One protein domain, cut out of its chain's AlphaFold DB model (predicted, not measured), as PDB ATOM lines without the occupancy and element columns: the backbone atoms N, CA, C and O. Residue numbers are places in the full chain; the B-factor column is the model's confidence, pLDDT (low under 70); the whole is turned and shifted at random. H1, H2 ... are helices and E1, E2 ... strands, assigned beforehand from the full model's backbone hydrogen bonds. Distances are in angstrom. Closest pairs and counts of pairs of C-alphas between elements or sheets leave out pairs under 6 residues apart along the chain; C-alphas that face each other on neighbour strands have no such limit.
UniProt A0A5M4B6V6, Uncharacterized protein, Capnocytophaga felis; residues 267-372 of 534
ATOM      1  N   SER A 267     149.511  96.934 106.174       86.81
ATOM      2  CA  SER A 267     149.403  95.481 106.364       86.81
ATOM      3  C   SER A 267     148.517  95.099 107.563       86.81
ATOM      4  O   SER A 267     147.896  94.036 107.560       86.81
ATOM      5  N   TYR A 268     148.364  95.995 108.543       86.19
ATOM      6  CA  TYR A 268     147.439  95.854 109.669       86.19
ATOM      7  C   TYR A 268     145.988  95.588 109.237       86.19
ATOM      8  O   TYR A 268     145.269  94.861 109.921       86.19
ATOM      9  N   TYR A 269     145.555  96.134 108.098       90.88
ATOM     10  CA  TYR A 269     144.182  96.006 107.603       90.88
ATOM     11  C   TYR A 269     143.937  94.770 106.726       90.88
ATOM     12  O   TYR A 269     142.858  94.635 106.152       90.88
ATOM     13  N   GLN A 270     144.901  93.850 106.625       86.88
ATOM     14  CA  GLN A 270     144.699  92.586 105.905       86.88
ATOM     15  C   GLN A 270     143.717  91.654 106.635       86.88
ATOM     16  O   GLN A 270     142.966  90.905 106.008       86.88
ATOM     17  N   GLU A 271     143.655  91.747 107.965       92.25
ATOM     18  CA  GLU A 271     142.663  91.039 108.773       92.25
ATOM     19  C   GLU A 271     141.247  91.592 108.529       92.25
ATOM     20  O   GLU A 271     141.018  92.804 108.553       92.25
ATOM     21  N   GLU A 272     140.270  90.702 108.329       91.19
ATOM     22  CA  GLU A 272     138.894  91.075 107.979       91.19
ATOM     23  C   GLU A 272     138.210  91.975 109.013       91.19
ATOM     24  O   GLU A 272     137.565  92.958 108.643       91.19
ATOM     25  N   SER A 273     138.393  91.683 110.300       94.38
ATOM     26  CA  SER A 273     137.833  92.468 111.403       94.38
ATOM     27  C   SER A 273     138.278  93.941 111.334       94.38
ATOM     28  O   SER A 273     137.451  94.853 111.364       94.38
ATOM     29  N   LYS A 274     139.584  94.172 111.155       93.06
ATOM     30  CA  LYS A 274     140.224  95.493 111.089       93.06
ATOM     31  C   LYS A 274     139.857  96.240 109.816       93.06
ATOM     32  O   LYS A 274     139.649  97.451 109.856       93.06
ATOM     33  N   ARG A 275     139.762  95.531 108.691       94.19
ATOM     34  CA  ARG A 275     139.302  96.098 107.419       94.19
ATOM     35  C   ARG A 275     137.876  96.633 107.527       94.19
ATOM     36  O   ARG A 275     137.618  97.760 107.107       94.19
ATOM     37  N   ASN A 276     136.970  95.836 108.093       93.50
ATOM     38  CA  ASN A 276     135.575  96.230 108.278       93.50
ATOM     39  C   ASN A 276     135.460  97.442 109.214       93.50
ATOM     40  O   ASN A 276     134.812  98.424 108.856       93.50
ATOM     41  N   ASP A 277     136.174  97.424 110.343       94.12
ATOM     42  CA  ASP A 277     136.244  98.553 111.278       94.12
ATOM     43  C   ASP A 277     136.772  99.841 110.614       94.12
ATOM     44  O   ASP A 277     136.195 100.916 110.797       94.12
ATOM     45  N   LEU A 278     137.824  99.757 109.790       94.62
ATOM     46  CA  LEU A 278     138.338 100.913 109.049       94.62
ATOM     47  C   LEU A 278     137.307 101.467 108.059       94.62
ATOM     48  O   LEU A 278     137.129 102.685 107.986       94.62
ATOM     49  N   ALA A 279     136.639 100.593 107.303       93.94
ATOM     50  CA  ALA A 279     135.624 101.003 106.338       93.94
ATOM     51  C   ALA A 279     134.452 101.717 107.029       93.94
ATOM     52  O   ALA A 279     134.033 102.785 106.578       93.94
ATOM     53  N   ASP A 280     133.977 101.183 108.156       93.00
ATOM     54  CA  ASP A 280     132.911 101.797 108.951       93.00
ATOM     55  C   ASP A 280     133.328 103.158 109.509       93.00
ATOM     56  O   ASP A 280     132.600 104.146 109.364       93.00
ATOM     57  N   LYS A 281     134.543 103.257 110.060       93.62
ATOM     58  CA  LYS A 281     135.104 104.534 110.522       93.62
ATOM     59  C   LYS A 281     135.196 105.557 109.398       93.62
ATOM     60  O   LYS A 281     134.852 106.716 109.611       93.62
ATOM     61  N   PHE A 282     135.656 105.156 108.214       93.44
ATOM     62  CA  PHE A 282     135.780 106.059 107.070       93.44
ATOM     63  C   PHE A 282     134.418 106.570 106.585       93.44
ATOM     64  O   PHE A 282     134.267 107.752 106.273       93.44
ATOM     65  N   ILE A 283     133.403 105.707 106.583       91.81
ATOM     66  CA  ILE A 283     132.026 106.089 106.260       91.81
ATOM     67  C   ILE A 283     131.488 107.106 107.264       91.81
ATOM     68  O   ILE A 283     130.945 108.131 106.851       91.81
ATOM     69  N   ILE A 284     131.648 106.850 108.566       90.62
ATOM     70  CA  ILE A 284     131.224 107.778 109.625       90.62
ATOM     71  C   ILE A 284     131.932 109.125 109.450       90.62
ATOM     72  O   ILE A 284     131.283 110.168 109.440       90.62
ATOM     73  N   TYR A 285     133.244 109.101 109.210       90.94
ATOM     74  CA  TYR A 285     134.035 110.298 108.944       90.94
ATOM     75  C   TYR A 285     133.518 111.108 107.741       90.94
ATOM     76  O   TYR A 285     133.428 112.339 107.804       90.94
ATOM     77  N   LEU A 286     133.146 110.442 106.644       89.94
ATOM     78  CA  LEU A 286     132.570 111.116 105.480       89.94
ATOM     79  C   LEU A 286     131.181 111.689 105.776       89.94
ATOM     80  O   LEU A 286     130.925 112.833 105.398       89.94
ATOM     81  N   LYS A 287     130.310 110.956 106.483       89.12
ATOM     82  CA  LYS A 287     128.994 111.458 106.921       89.12
ATOM     83  C   LYS A 287     129.144 112.731 107.762       89.12
ATOM     84  O   LYS A 287     128.531 113.750 107.448       89.12
ATOM     85  N   ASP A 288     130.036 112.712 108.749       86.75
ATOM     86  CA  ASP A 288     130.347 113.879 109.582       86.75
ATOM     87  C   ASP A 288     130.889 115.053 108.756       86.75
ATOM     88  O   ASP A 288     130.568 116.218 109.012       86.75
ATOM     89  N   SER A 289     131.700 114.770 107.736       87.44
ATOM     90  CA  SER A 289     132.231 115.796 106.836       87.44
ATOM     91  C   SER A 289     131.125 116.467 106.017       87.44
ATOM     92  O   SER A 289     131.160 117.688 105.856       87.44
ATOM     93  N   PHE A 290     130.126 115.709 105.555       87.00
ATOM     94  CA  PHE A 290     128.958 116.235 104.838       87.00
ATOM     95  C   PHE A 290     127.977 117.003 105.734       87.00
ATOM     96  O   PHE A 290     127.368 117.967 105.278       87.00
ATOM     97  N   ASN A 291     127.868 116.655 107.019       83.81
ATOM     98  CA  ASN A 291     127.070 117.437 107.973       83.81
ATOM     99  C   ASN A 291     127.632 118.854 108.176       83.81
ATOM    100  O   ASN A 291     126.884 119.790 108.441       83.81
ATOM    101  N   ASN A 292     128.949 119.015 108.028       76.88
ATOM    102  CA  ASN A 292     129.637 120.292 108.218       76.88
ATOM    103  C   ASN A 292     129.908 121.048 106.906       76.88
ATOM    104  O   ASN A 292     130.211 122.241 106.936       76.88
ATOM    105  N   LYS A 293     129.867 120.368 105.752       82.25
ATOM    106  CA  LYS A 293     130.239 120.925 104.443       82.25
ATOM    107  C   LYS A 293     129.300 120.426 103.351       82.25
ATOM    108  O   LYS A 293     129.030 119.238 103.250       82.25
ATOM    109  N   SER A 294     128.916 121.304 102.425       83.44
ATOM    110  CA  SER A 294     128.083 120.925 101.273       83.44
ATOM    111  C   SER A 294     128.787 120.002 100.267       83.44
ATOM    112  O   SER A 294     128.122 119.366  99.455       83.44
ATOM    113  N   LYS A 295     130.128 119.967 100.265       88.62
ATOM    114  CA  LYS A 295     130.981 119.114  99.418       88.62
ATOM    115  C   LYS A 295     132.275 118.776 100.165       88.62
ATOM    116  O   LYS A 295     132.743 119.581 100.974       88.62
ATOM    117  N   VAL A 296     132.887 117.636  99.850       88.06
ATOM    118  CA  VAL A 296     134.172 117.197 100.417       88.06
ATOM    119  C   VAL A 296     135.230 117.171  99.304       88.06
ATOM    120  O   VAL A 296     135.281 116.205  98.535       88.06
ATOM    121  N   PRO A 297     136.043 118.236  99.154       87.62
ATOM    122  CA  PRO A 297     137.129 118.253  98.181       87.62
ATOM    123  C   PRO A 297     138.236 117.291  98.620       87.62
ATOM    124  O   PRO A 297     138.700 117.364  99.757       87.62
ATOM    125  N   ILE A 298     138.637 116.395  97.719       85.75
ATOM    126  CA  ILE A 298     139.681 115.390  97.965       85.75
ATOM    127  C   ILE A 298     140.997 115.823  97.327       85.75
ATOM    128  O   ILE A 298     142.051 115.753  97.948       85.75
ATOM    129  N   SER A 299     140.922 116.324  96.098       83.44
ATOM    130  CA  SER A 299     142.048 116.900  95.372       83.44
ATOM    131  C   SER A 299     141.566 118.083  94.533       83.44
ATOM    132  O   SER A 299     140.369 118.374  94.461       83.44
ATOM    133  N   LYS A 300     142.493 118.743  93.830       82.06
ATOM    134  CA  LYS A 300     142.149 119.744  92.808       82.06
ATOM    135  C   LYS A 300     141.213 119.178  91.728       82.06
ATOM    136  O   LYS A 300     140.444 119.933  91.145       82.06
ATOM    137  N   ASN A 301     141.282 117.872  91.469       83.31
ATOM    138  CA  ASN A 301     140.592 117.215  90.364       83.31
ATOM    139  C   ASN A 301     139.456 116.282  90.804       83.31
ATOM    140  O   ASN A 301     138.794 115.728  89.931       83.31
ATOM    141  N   PHE A 302     139.218 116.101  92.107       87.25
ATOM    142  CA  PHE A 302     138.225 115.161  92.629       87.25
ATOM    143  C   PHE A 302     137.513 115.718  93.866       87.25
ATOM    144  O   PHE A 302     138.141 116.183  94.819       87.25
ATOM    145  N   THR A 303     136.182 115.661  93.885       89.56
ATOM    146  CA  THR A 303     135.356 116.154  94.998       89.56
ATOM    147  C   THR A 303     134.137 115.267  95.204       89.56
ATOM    148  O   THR A 303     133.355 115.068  94.276       89.56
ATOM    149  N   PHE A 304     133.902 114.800  96.432       91.56
ATOM    150  CA  PHE A 304     132.617 114.198  96.785       91.56
ATOM    151  C   PHE A 304     131.558 115.293  96.950       91.56
ATOM    152  O   PHE A 304     131.790 116.322  97.584       91.56
ATOM    153  N   THR A 305     130.388 115.090  96.355       92.50
ATOM    154  CA  THR A 305     129.341 116.118  96.222       92.50
ATOM    155  C   THR A 305     128.056 115.781  96.957       92.50
ATOM    156  O   THR A 305     127.320 116.695  97.312       92.50
ATOM    157  N   LYS A 306     127.783 114.495  97.189       91.56
ATOM    158  CA  LYS A 306     126.598 114.036  97.913       91.56
ATOM    159  C   LYS A 306     126.855 112.658  98.510       91.56
ATOM    160  O   LYS A 306     127.515 111.842  97.868       91.56
ATOM    161  N   LEU A 307     126.295 112.396  99.684       92.25
ATOM    162  CA  LEU A 307     126.235 111.075 100.300       92.25
ATOM    163  C   LEU A 307     124.776 110.781 100.652       92.25
ATOM    164  O   LEU A 307     124.108 111.614 101.261       92.25
ATOM    165  N   GLU A 308     124.289 109.618 100.238       91.25
ATOM    166  CA  GLU A 308     122.929 109.134 100.480       91.25
ATOM    167  C   GLU A 308     122.988 107.718 101.053       91.25
ATOM    168  O   GLU A 308     123.855 106.927 100.684       91.25
ATOM    169  N   GLU A 309     122.067 107.389 101.952       88.81
ATOM    170  CA  GLU A 309     121.984 106.080 102.594       88.81
ATOM    171  C   GLU A 309     120.564 105.535 102.443       88.81
ATOM    172  O   GLU A 309     119.609 106.140 102.924       88.81
ATOM    173  N   ASN A 310     120.430 104.395 101.765       84.25
ATOM    174  CA  ASN A 310     119.153 103.729 101.520       84.25
ATOM    175  C   ASN A 310     119.217 102.310 102.062       84.25
ATOM    176  O   ASN A 310     119.979 101.536 101.495       84.25
ATOM    177  N   HIS A 311     118.396 101.992 103.072       66.00
ATOM    178  CA  HIS A 311     118.097 100.701 103.731       66.00
ATOM    179  C   HIS A 311     119.246  99.698 104.014       66.00
ATOM    180  O   HIS A 311     119.207  99.096 105.076       66.00
ATOM    181  N   GLU A 312     120.266  99.563 103.160       76.88
ATOM    182  CA  GLU A 312     121.503  98.773 103.306       76.88
ATOM    183  C   GLU A 312     122.720  99.320 102.513       76.88
ATOM    184  O   GLU A 312     123.831  98.815 102.672       76.88
ATOM    185  N   LYS A 313     122.560 100.334 101.646       86.69
ATOM    186  CA  LYS A 313     123.628 100.835 100.761       86.69
ATOM    187  C   LYS A 313     123.898 102.315 100.951       86.69
ATOM    188  O   LYS A 313     122.978 103.122 101.081       86.69
ATOM    189  N   ILE A 314     125.178 102.664 100.874       90.56
ATOM    190  CA  ILE A 314     125.644 104.048 100.869       90.56
ATOM    191  C   ILE A 314     126.036 104.409  99.444       90.56
ATOM    192  O   ILE A 314     126.963 103.822  98.883       90.56
ATOM    193  N   THR A 315     125.337 105.385  98.876       92.50
ATOM    194  CA  THR A 315     125.646 105.959  97.572       92.50
ATOM    195  C   THR A 315     126.416 107.261  97.745       92.50
ATOM    196  O   THR A 315     125.982 108.161  98.461       92.50
ATOM    197  N   VAL A 316     127.557 107.389  97.067       91.69
ATOM    198  CA  VAL A 316     128.357 108.620  97.065       91.69
ATOM    199  C   VAL A 316     128.434 109.180  95.649       91.69
ATOM    200  O   VAL A 316     128.901 108.512  94.727       91.69
ATOM    201  N   SER A 317     127.989 110.423  95.476       92.12
ATOM    202  CA  SER A 317     128.156 111.184  94.235       92.12
ATOM    203  C   SER A 317     129.466 111.963  94.273       92.12
ATOM    204  O   SER A 317     129.798 112.581  95.287       92.12
ATOM    205  N   TYR A 318     130.197 112.001  93.164       90.31
ATOM    206  CA  TYR A 318     131.465 112.719  93.053       90.31
ATOM    207  C   TYR A 318     131.595 113.424  91.707       90.31
ATOM    208  O   TYR A 318     131.044 112.984  90.700       90.31
ATOM    209  N   ASN A 319     132.333 114.528  91.714       88.88
ATOM    210  CA  ASN A 319     132.713 115.267  90.524       88.88
ATOM    211  C   ASN A 319     134.217 115.109  90.302       88.88
ATOM    212  O   ASN A 319     134.988 115.187  91.266       88.88
ATOM    213  N   TYR A 320     134.628 114.906  89.054       86.00
ATOM    214  CA  TYR A 320     136.037 114.901  88.678       86.00
ATOM    215  C   TYR A 320     136.300 115.744  87.430       86.00
ATOM    216  O   TYR A 320     135.479 115.812  86.509       86.00
ATOM    217  N   HIS A 321     137.474 116.370  87.394       79.44
ATOM    218  CA  HIS A 321     137.907 117.209  86.283       79.44
ATOM    219  C   HIS A 321     138.697 116.381  85.263       79.44
ATOM    220  O   HIS A 321     139.743 115.812  85.579       79.44
ATOM    221  N   LYS A 322     138.222 116.329  84.013       75.69
ATOM    222  CA  LYS A 322     138.924 115.683  82.891       75.69
ATOM    223  C   LYS A 322     138.723 116.500  81.616       75.69
ATOM    224  O   LYS A 322     137.599 116.868  81.288       75.69
ATOM    225  N   ASN A 323     139.809 116.787  80.893       74.75
ATOM    226  CA  ASN A 323     139.801 117.567  79.643       74.75
ATOM    227  C   ASN A 323     139.079 118.929  79.759       74.75
ATOM    228  O   ASN A 323     138.331 119.318  78.864       74.75
ATOM    229  N   GLY A 324     139.262 119.634  80.882       72.81
ATOM    230  CA  GLY A 324     138.636 120.941  81.128       72.81
ATOM    231  C   GLY A 324     137.126 120.897  81.390       72.81
ATOM    232  O   GLY A 324     136.481 121.942  81.344       72.81
ATOM    233  N   LYS A 325     136.553 119.712  81.640       75.44
ATOM    234  CA  LYS A 325     135.133 119.525  81.959       75.44
ATOM    235  C   LYS A 325     134.940 118.771  83.269       75.44
ATOM    236  O   LYS A 325     135.714 117.872  83.607       75.44
ATOM    237  N   ASP A 326     133.857 119.124  83.944       79.88
ATOM    238  CA  ASP A 326     133.364 118.484  85.157       79.88
ATOM    239  C   ASP A 326     132.492 117.293  84.781       79.88
ATOM    240  O   ASP A 326     131.614 117.400  83.922       79.88
ATOM    241  N   ASN A 327     132.738 116.155  85.418       83.62
ATOM    242  CA  ASN A 327     132.003 114.925  85.181       83.62
ATOM    243  C   ASN A 327     131.442 114.411  86.507       83.62
ATOM    244  O   ASN A 327     132.193 114.004  87.395       83.62
ATOM    245  N   LEU A 328     130.114 114.395  86.618       88.31
ATOM    246  CA  LEU A 328     129.407 113.858  87.776       88.31
ATOM    247  C   LEU A 328     129.191 112.349  87.608       88.31
ATOM    248  O   LEU A 328     128.632 111.904  86.605       88.31
ATOM    249  N   LYS A 329     129.604 111.565  88.602       89.38
ATOM    250  CA  LYS A 329     129.391 110.112  88.675       89.38
ATOM    251  C   LYS A 329     128.923 109.711  90.077       89.38
ATOM    252  O   LYS A 329     128.962 110.509  91.015       89.38
ATOM    253  N   GLN A 330     128.475 108.465  90.214       88.62
ATOM    254  CA  GLN A 330     128.004 107.896  91.477       88.62
ATOM    255  C   GLN A 330     128.638 106.531  91.742       88.62
ATOM    256  O   GLN A 330     128.870 105.753  90.818       88.62
ATOM    257  N   ILE A 331     128.884 106.241  93.017       88.62
ATOM    258  CA  ILE A 331     129.252 104.922  93.528       88.62
ATOM    259  C   ILE A 331     128.065 104.428  94.347       88.62
ATOM    260  O   ILE A 331     127.810 104.980  95.412       88.62
ATOM    261  N   LEU A 332     127.326 103.436  93.841       88.75
ATOM    262  CA  LEU A 332     126.064 102.972  94.442       88.75
ATOM    263  C   LEU A 332     126.257 102.184  95.747       88.75
ATOM    264  O   LEU A 332     125.403 102.228  96.627       88.75
ATOM    265  N   ASP A 333     127.366 101.451  95.851       90.56
ATOM    266  CA  ASP A 333     127.734 100.659  97.027       90.56
ATOM    267  C   ASP A 333     129.137 101.057  97.490       90.56
ATOM    268  O   ASP A 333     130.143 100.390  97.237       90.56
ATOM    269  N   PHE A 334     129.212 102.238  98.098       91.25
ATOM    270  CA  PHE A 334     130.475 102.857  98.469       91.25
ATOM    271  C   PHE A 334     131.239 102.043  99.516       91.25
ATOM    272  O   PHE A 334     132.457 101.912  99.413       91.25
ATOM    273  N   LYS A 335     130.532 101.439 100.483       92.31
ATOM    274  CA  LYS A 335     131.155 100.588 101.507       92.31
ATOM    275  C   LYS A 335     131.861  99.397 100.870       92.31
ATOM    276  O   LYS A 335     133.014  99.137 101.203       92.31
ATOM    277  N   LYS A 336     131.205  98.714  99.925       91.56
ATOM    278  CA  LYS A 336     131.814  97.596  99.200       91.56
ATOM    279  C   LYS A 336     133.084  98.020  98.464       91.56
ATOM    280  O   LYS A 336     134.103  97.353  98.594       91.56
ATOM    281  N   VAL A 337     133.054  99.154  97.764       90.31
ATOM    282  CA  VAL A 337     134.232  99.667  97.042       90.31
ATOM    283  C   VAL A 337     135.383 100.004  98.002       90.31
ATOM    284  O   VAL A 337     136.530  99.657  97.728       90.31
ATOM    285  N   VAL A 338     135.100 100.626  99.152       91.56
ATOM    286  CA  VAL A 338     136.111 100.898 100.192       91.56
ATOM    287  C   VAL A 338     136.732  99.597 100.710       91.56
ATOM    288  O   VAL A 338     137.954  99.502 100.814       91.56
ATOM    289  N   LEU A 339     135.911  98.583 100.997       92.31
ATOM    290  CA  LEU A 339     136.385  97.273 101.449       92.31
ATOM    291  C   LEU A 339     137.278  96.596 100.409       92.31
ATOM    292  O   LEU A 339     138.345  96.105 100.767       92.31
ATOM    293  N   GLU A 340     136.875  96.608  99.139       90.12
ATOM    294  CA  GLU A 340     137.663  96.036  98.045       90.12
ATOM    295  C   GLU A 340     139.038  96.705  97.926       90.12
ATOM    296  O   GLU A 340     140.027  96.022  97.675       90.12
ATOM    297  N   ILE A 341     139.131  98.022  98.137       89.81
ATOM    298  CA  ILE A 341     140.406  98.760  98.085       89.81
ATOM    299  C   ILE A 341     141.312  98.421  99.246       89.81
ATOM    300  O   ILE A 341     142.500  98.180  99.039       89.81
ATOM    301  N   ILE A 342     140.768  98.374 100.458       91.00
ATOM    302  CA  ILE A 342     141.556  97.986 101.627       91.00
ATOM    303  C   ILE A 342     142.042  96.537 101.463       91.00
ATOM    304  O   ILE A 342     143.204  96.244 101.735       91.00
ATOM    305  N   GLN A 343     141.178  95.644 100.969       89.81
ATOM    306  CA  GLN A 343     141.512  94.241 100.714       89.81
ATOM    307  C   GLN A 343     142.654  94.092  99.702       89.81
ATOM    308  O   GLN A 343     143.550  93.282  99.920       89.81
ATOM    309  N   ASN A 344     142.676  94.905  98.646       87.75
ATOM    310  CA  ASN A 344     143.773  94.914  97.676       87.75
ATOM    311  C   ASN A 344     144.925  95.843  98.093       87.75
ATOM    312  O   ASN A 344     145.643  96.363  97.247       87.75
ATOM    313  N   ASN A 345     145.117  96.070  99.398       86.00
ATOM    314  CA  ASN A 345     146.241  96.827  99.950       86.00
ATOM    315  C   ASN A 345     146.370  98.264  99.411       86.00
ATOM    316  O   ASN A 345     147.471  98.803  99.293       86.00
ATOM    317  N   PHE A 346     145.241  98.908  99.113       87.50
ATOM    318  CA  PHE A 346     145.189 100.244  98.510       87.50
ATOM    319  C   PHE A 346     145.870 100.310  97.131       87.50
ATOM    320  O   PHE A 346     146.290 101.381  96.692       87.50
ATOM    321  N   GLU A 347     145.970  99.167  96.447       78.06
ATOM    322  CA  GLU A 347     146.510  99.017  95.100       78.06
ATOM    323  C   GLU A 347     145.407  98.555  94.137       78.06
ATOM    324  O   GLU A 347     144.506  97.797  94.495       78.06
ATOM    325  N   GLY A 348     145.467  99.016  92.887       65.75
ATOM    326  CA  GLY A 348     144.575  98.557  91.821       65.75
ATOM    327  C   GLY A 348     143.949  99.677  90.992       65.75
ATOM    328  O   GLY A 348     143.773 100.808  91.441       65.75
ATOM    329  N   LYS A 349     143.590  99.338  89.748       60.47
ATOM    330  CA  LYS A 349     142.850 100.207  88.822       60.47
ATOM    331  C   LYS A 349     141.362  99.888  88.915       60.47
ATOM    332  O   LYS A 349     140.827  99.112  88.125       60.47
ATOM    333  N   TYR A 350     140.689 100.465  89.900       59.22
ATOM    334  CA  TYR A 350     139.241 100.341  90.017       59.22
ATOM    335  C   TYR A 350     138.593 101.192  88.924       59.22
ATOM    336  O   TYR A 350     138.791 102.400  88.884       59.22
ATOM    337  N   PHE A 351     137.836 100.560  88.025       55.31
ATOM    338  CA  PHE A 351     137.092 101.223  86.941       55.31
ATOM    339  C   PHE A 351     137.942 101.884  85.825       55.31
ATOM    340  O   PHE A 351     137.502 102.859  85.215       55.31
ATOM    341  N   GLY A 352     139.114 101.318  85.498       54.00
ATOM    342  CA  GLY A 352     139.921 101.681  84.316       54.00
ATOM    343  C   GLY A 352     141.052 102.692  84.565       54.00
ATOM    344  O   GLY A 352     141.261 103.150  85.682       54.00
ATOM    345  N   ASP A 353     141.800 103.038  83.509       48.06
ATOM    346  CA  ASP A 353     143.023 103.878  83.533       48.06
ATOM    347  C   ASP A 353     142.774 105.392  83.719       48.06
ATOM    348  O   ASP A 353     143.586 106.247  83.356       48.06
ATOM    349  N   GLU A 354     141.618 105.767  84.262       56.56
ATOM    350  CA  GLU A 354     141.276 107.169  84.462       56.56
ATOM    351  C   GLU A 354     141.862 107.648  85.804       56.56
ATOM    352  O   GLU A 354     141.295 107.410  86.865       56.56
ATOM    353  N   GLY A 355     143.018 108.321  85.759       58.81
ATOM    354  CA  GLY A 355     143.840 108.712  86.922       58.81
ATOM    355  C   GLY A 355     143.170 109.510  88.054       58.81
ATOM    356  O   GLY A 355     143.815 109.750  89.067       58.81
ATOM    357  N   TYR A 356     141.889 109.873  87.948       64.12
ATOM    358  CA  TYR A 356     141.124 110.461  89.051       64.12
ATOM    359  C   TYR A 356     140.797 109.449  90.167       64.12
ATOM    360  O   TYR A 356     140.502 109.861  91.288       64.12
ATOM    361  N   TRP A 357     140.856 108.134  89.898       72.44
ATOM    362  CA  TRP A 357     140.714 107.119  90.953       72.44
ATOM    363  C   TRP A 357     141.915 107.105  91.909       72.44
ATOM    364  O   TRP A 357     141.757 106.813  93.091       72.44
ATOM    365  N   ASN A 358     143.103 107.489  91.435       78.56
ATOM    366  CA  ASN A 358     144.294 107.532  92.280       78.56
ATOM    367  C   ASN A 358     144.154 108.572  93.394       78.56
ATOM    368  O   ASN A 358     144.503 108.278  94.529       78.56
ATOM    369  N   ASP A 359     143.581 109.744  93.104       79.81
ATOM    370  CA  ASP A 359     143.451 110.832  94.082       79.81
ATOM    371  C   ASP A 359     142.681 110.397  95.333       79.81
ATOM    372  O   ASP A 359     143.105 110.653  96.462       79.81
ATOM    373  N   TRP A 360     141.555 109.703  95.157       82.19
ATOM    374  CA  TRP A 360     140.748 109.285  96.296       82.19
ATOM    375  C   TRP A 360     141.268 107.993  96.947       82.19
ATOM    376  O   TRP A 360     141.131 107.853  98.162       82.19
ATOM    377  N   ILE A 361     141.898 107.074  96.199       85.94
ATOM    378  CA  ILE A 361     142.588 105.917  96.797       85.94
ATOM    379  C   ILE A 361     143.733 106.414  97.682       85.94
ATOM    380  O   ILE A 361     143.860 105.966  98.818       85.94
ATOM    381  N   CYS A 362     144.518 107.390  97.213       85.19
ATOM    382  CA  CYS A 362     145.552 108.054  98.004       85.19
ATOM    383  C   CYS A 362     144.968 108.712  99.258       85.19
ATOM    384  O   CYS A 362     145.542 108.578 100.336       85.19
ATOM    385  N   TYR A 363     143.805 109.354  99.146       87.88
ATOM    386  CA  TYR A 363     143.112 109.935 100.293       87.88
ATOM    387  C   TYR A 363     142.668 108.885 101.321       87.88
ATOM    388  O   TYR A 363     142.921 109.043 102.515       87.88
ATOM    389  N   LEU A 364     142.055 107.784 100.876       90.50
ATOM    390  CA  LEU A 364     141.669 106.675 101.751       90.50
ATOM    391  C   LEU A 364     142.903 106.011 102.384       90.50
ATOM    392  O   LEU A 364     142.888 105.695 103.573       90.50
ATOM    393  N   LYS A 365     143.987 105.847 101.620       89.94
ATOM    394  CA  LYS A 365     145.273 105.335 102.103       89.94
ATOM    395  C   LYS A 365     145.839 106.228 103.204       89.94
ATOM    396  O   LYS A 365     146.203 105.728 104.265       89.94
ATOM    397  N   GLN A 366     145.863 107.542 102.988       88.50
ATOM    398  CA  GLN A 366     146.293 108.507 103.997       88.50
ATOM    399  C   GLN A 366     145.406 108.439 105.247       88.50
ATOM    400  O   GLN A 366     145.933 108.348 106.355       88.50
ATOM    401  N   TYR A 367     144.079 108.413 105.081       91.19
ATOM    402  CA  TYR A 367     143.140 108.271 106.195       91.19
ATOM    403  C   TYR A 367     143.419 107.003 107.013       91.19
ATOM    404  O   TYR A 367     143.473 107.064 108.240       91.19
ATOM    405  N   ALA A 368     143.635 105.870 106.340       93.00
ATOM    406  CA  ALA A 368     143.947 104.590 106.966       93.00
ATOM    407  C   ALA A 368     145.269 104.634 107.742       93.00
ATOM    408  O   ALA A 368     145.318 104.193 108.887       93.00
ATOM    409  N   MET A 369     146.322 105.219 107.163       91.62
ATOM    410  CA  MET A 369     147.599 105.406 107.858       91.62
ATOM    411  C   MET A 369     147.435 106.262 109.117       91.62
ATOM    412  O   MET A 369     147.960 105.916 110.172       91.62
ATOM    413  N   GLU A 370     146.679 107.358 109.043       90.56
ATOM    414  CA  GLU A 370     146.453 108.265 110.177       90.56
ATOM    415  C   GLU A 370     145.694 107.614 111.348       90.56
ATOM    416  O   GLU A 370     145.797 108.097 112.479       90.56
ATOM    417  N   GLN A 371     144.980 106.503 111.119       91.31
ATOM    418  CA  GLN A 371     144.372 105.698 112.189       91.31
ATOM    419  C   GLN A 371     145.384 104.822 112.947       91.31
ATOM    420  O   GLN A 371     145.042 104.280 114.000       91.31
ATOM    421  N   ILE A 372     146.611 104.688 112.437       93.94
ATOM    422  CA  ILE A 372     147.699 103.892 113.010       93.94
ATOM    423  C   ILE A 372     148.867 104.836 113.339       93.94
ATOM    424  O   ILE A 372     149.835 104.908 112.577       93.94
TER     425      ILE A 372
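Overview. This is residues 267 to 372 of the 534 residues of an uncharacterized protein of Capnocytophaga felis (UniProt A0A5M4B6V6). A twisted sheet of four strands has three helices, H2, H3 and H4, packed over one face, while the other face is bare. The long helix H2 and the helix H4 run across the strands, H3 packs on H2, and the short H1 sits at the corner by the beginning of H2 and the end of H3. The printed part has 106 residues with four named helices and four named strands, in the order H1 H2 E1 E2 E3 E4 H3 H4, in the mixed class of helices and strands. The sheet's order is E1, E2, E3, E4, all antiparallel. The whole is compact, with a radius of gyration of the C-alphas of 13.5 A and spans of 41 by 30 by 24 A.

Along the chain. The strands are E1, residues 296 to 299; E2, residues 302 to 310, 23.9 A long; E3, residues 313 to 322, 27.8 A; and E4, residues 325 to 331, 19.5 A. H1 holds residues 267 to 270 and begins at C-alpha 267 (149.403, 95.481, 106.364). H2 spans residues 272 to 292, 30.6 A. H3 holds residues 334 to 343, 14.2 A. H4, residues 356 to 370, is 21.9 A long and ends at C-alpha 370 (146.453, 108.265, 110.177).

Arrangement. The strands form a meander, each the antiparallel neighbour of the one before, with edge strands E1 and E4. In the hairpin of E1 and E2, N 296 and O 304 are 2.8 A apart, within hydrogen-bond range. In that of E2 and E3, N 305 and O 317 are 2.8 A apart; in that of E3 and E4, N 331 and O 316 are 2.8 A apart. H2, H3 and H4 on one face give two layers, helices over a sheet. H4 is over E1 at a height of 9.6 A and runs across the strands, at 69 degrees to E1 on the local plane. H2 has a height of 9.2 A over the sheet. H2 touches H3 with its residues 275 to 283, at a steep tilt of 42 degrees, opposite ways; the closest C-alphas, of Ala 279 and Val 338, are 6.2 A apart. H2 and H4 only just touch, with 3 pairs of C-alphas within 8 A, the closest being Leu 278 and Ala 368 at 7.0 A. H1 touches H3, with the C-alphas of Gln 270 and Gln 343 closest at 6.3 A, and is apart from H4. Every O i to N i+4 pair is within hydrogen-bond range in H2 and H3, and 10 of 11 are in H4; H1 is too short for such a pair.

Size, cuts and confidence. The two C-alphas farthest apart, of Ser 273 and Gly 324, are 41.6 A apart. The printed part has no cut. The link from H3 to H4, residues 344 to 355, is long; the other links are tight. Mean pLDDT of the printed part is 85.1, and residue 311 and residues 348 to 356 are under 70.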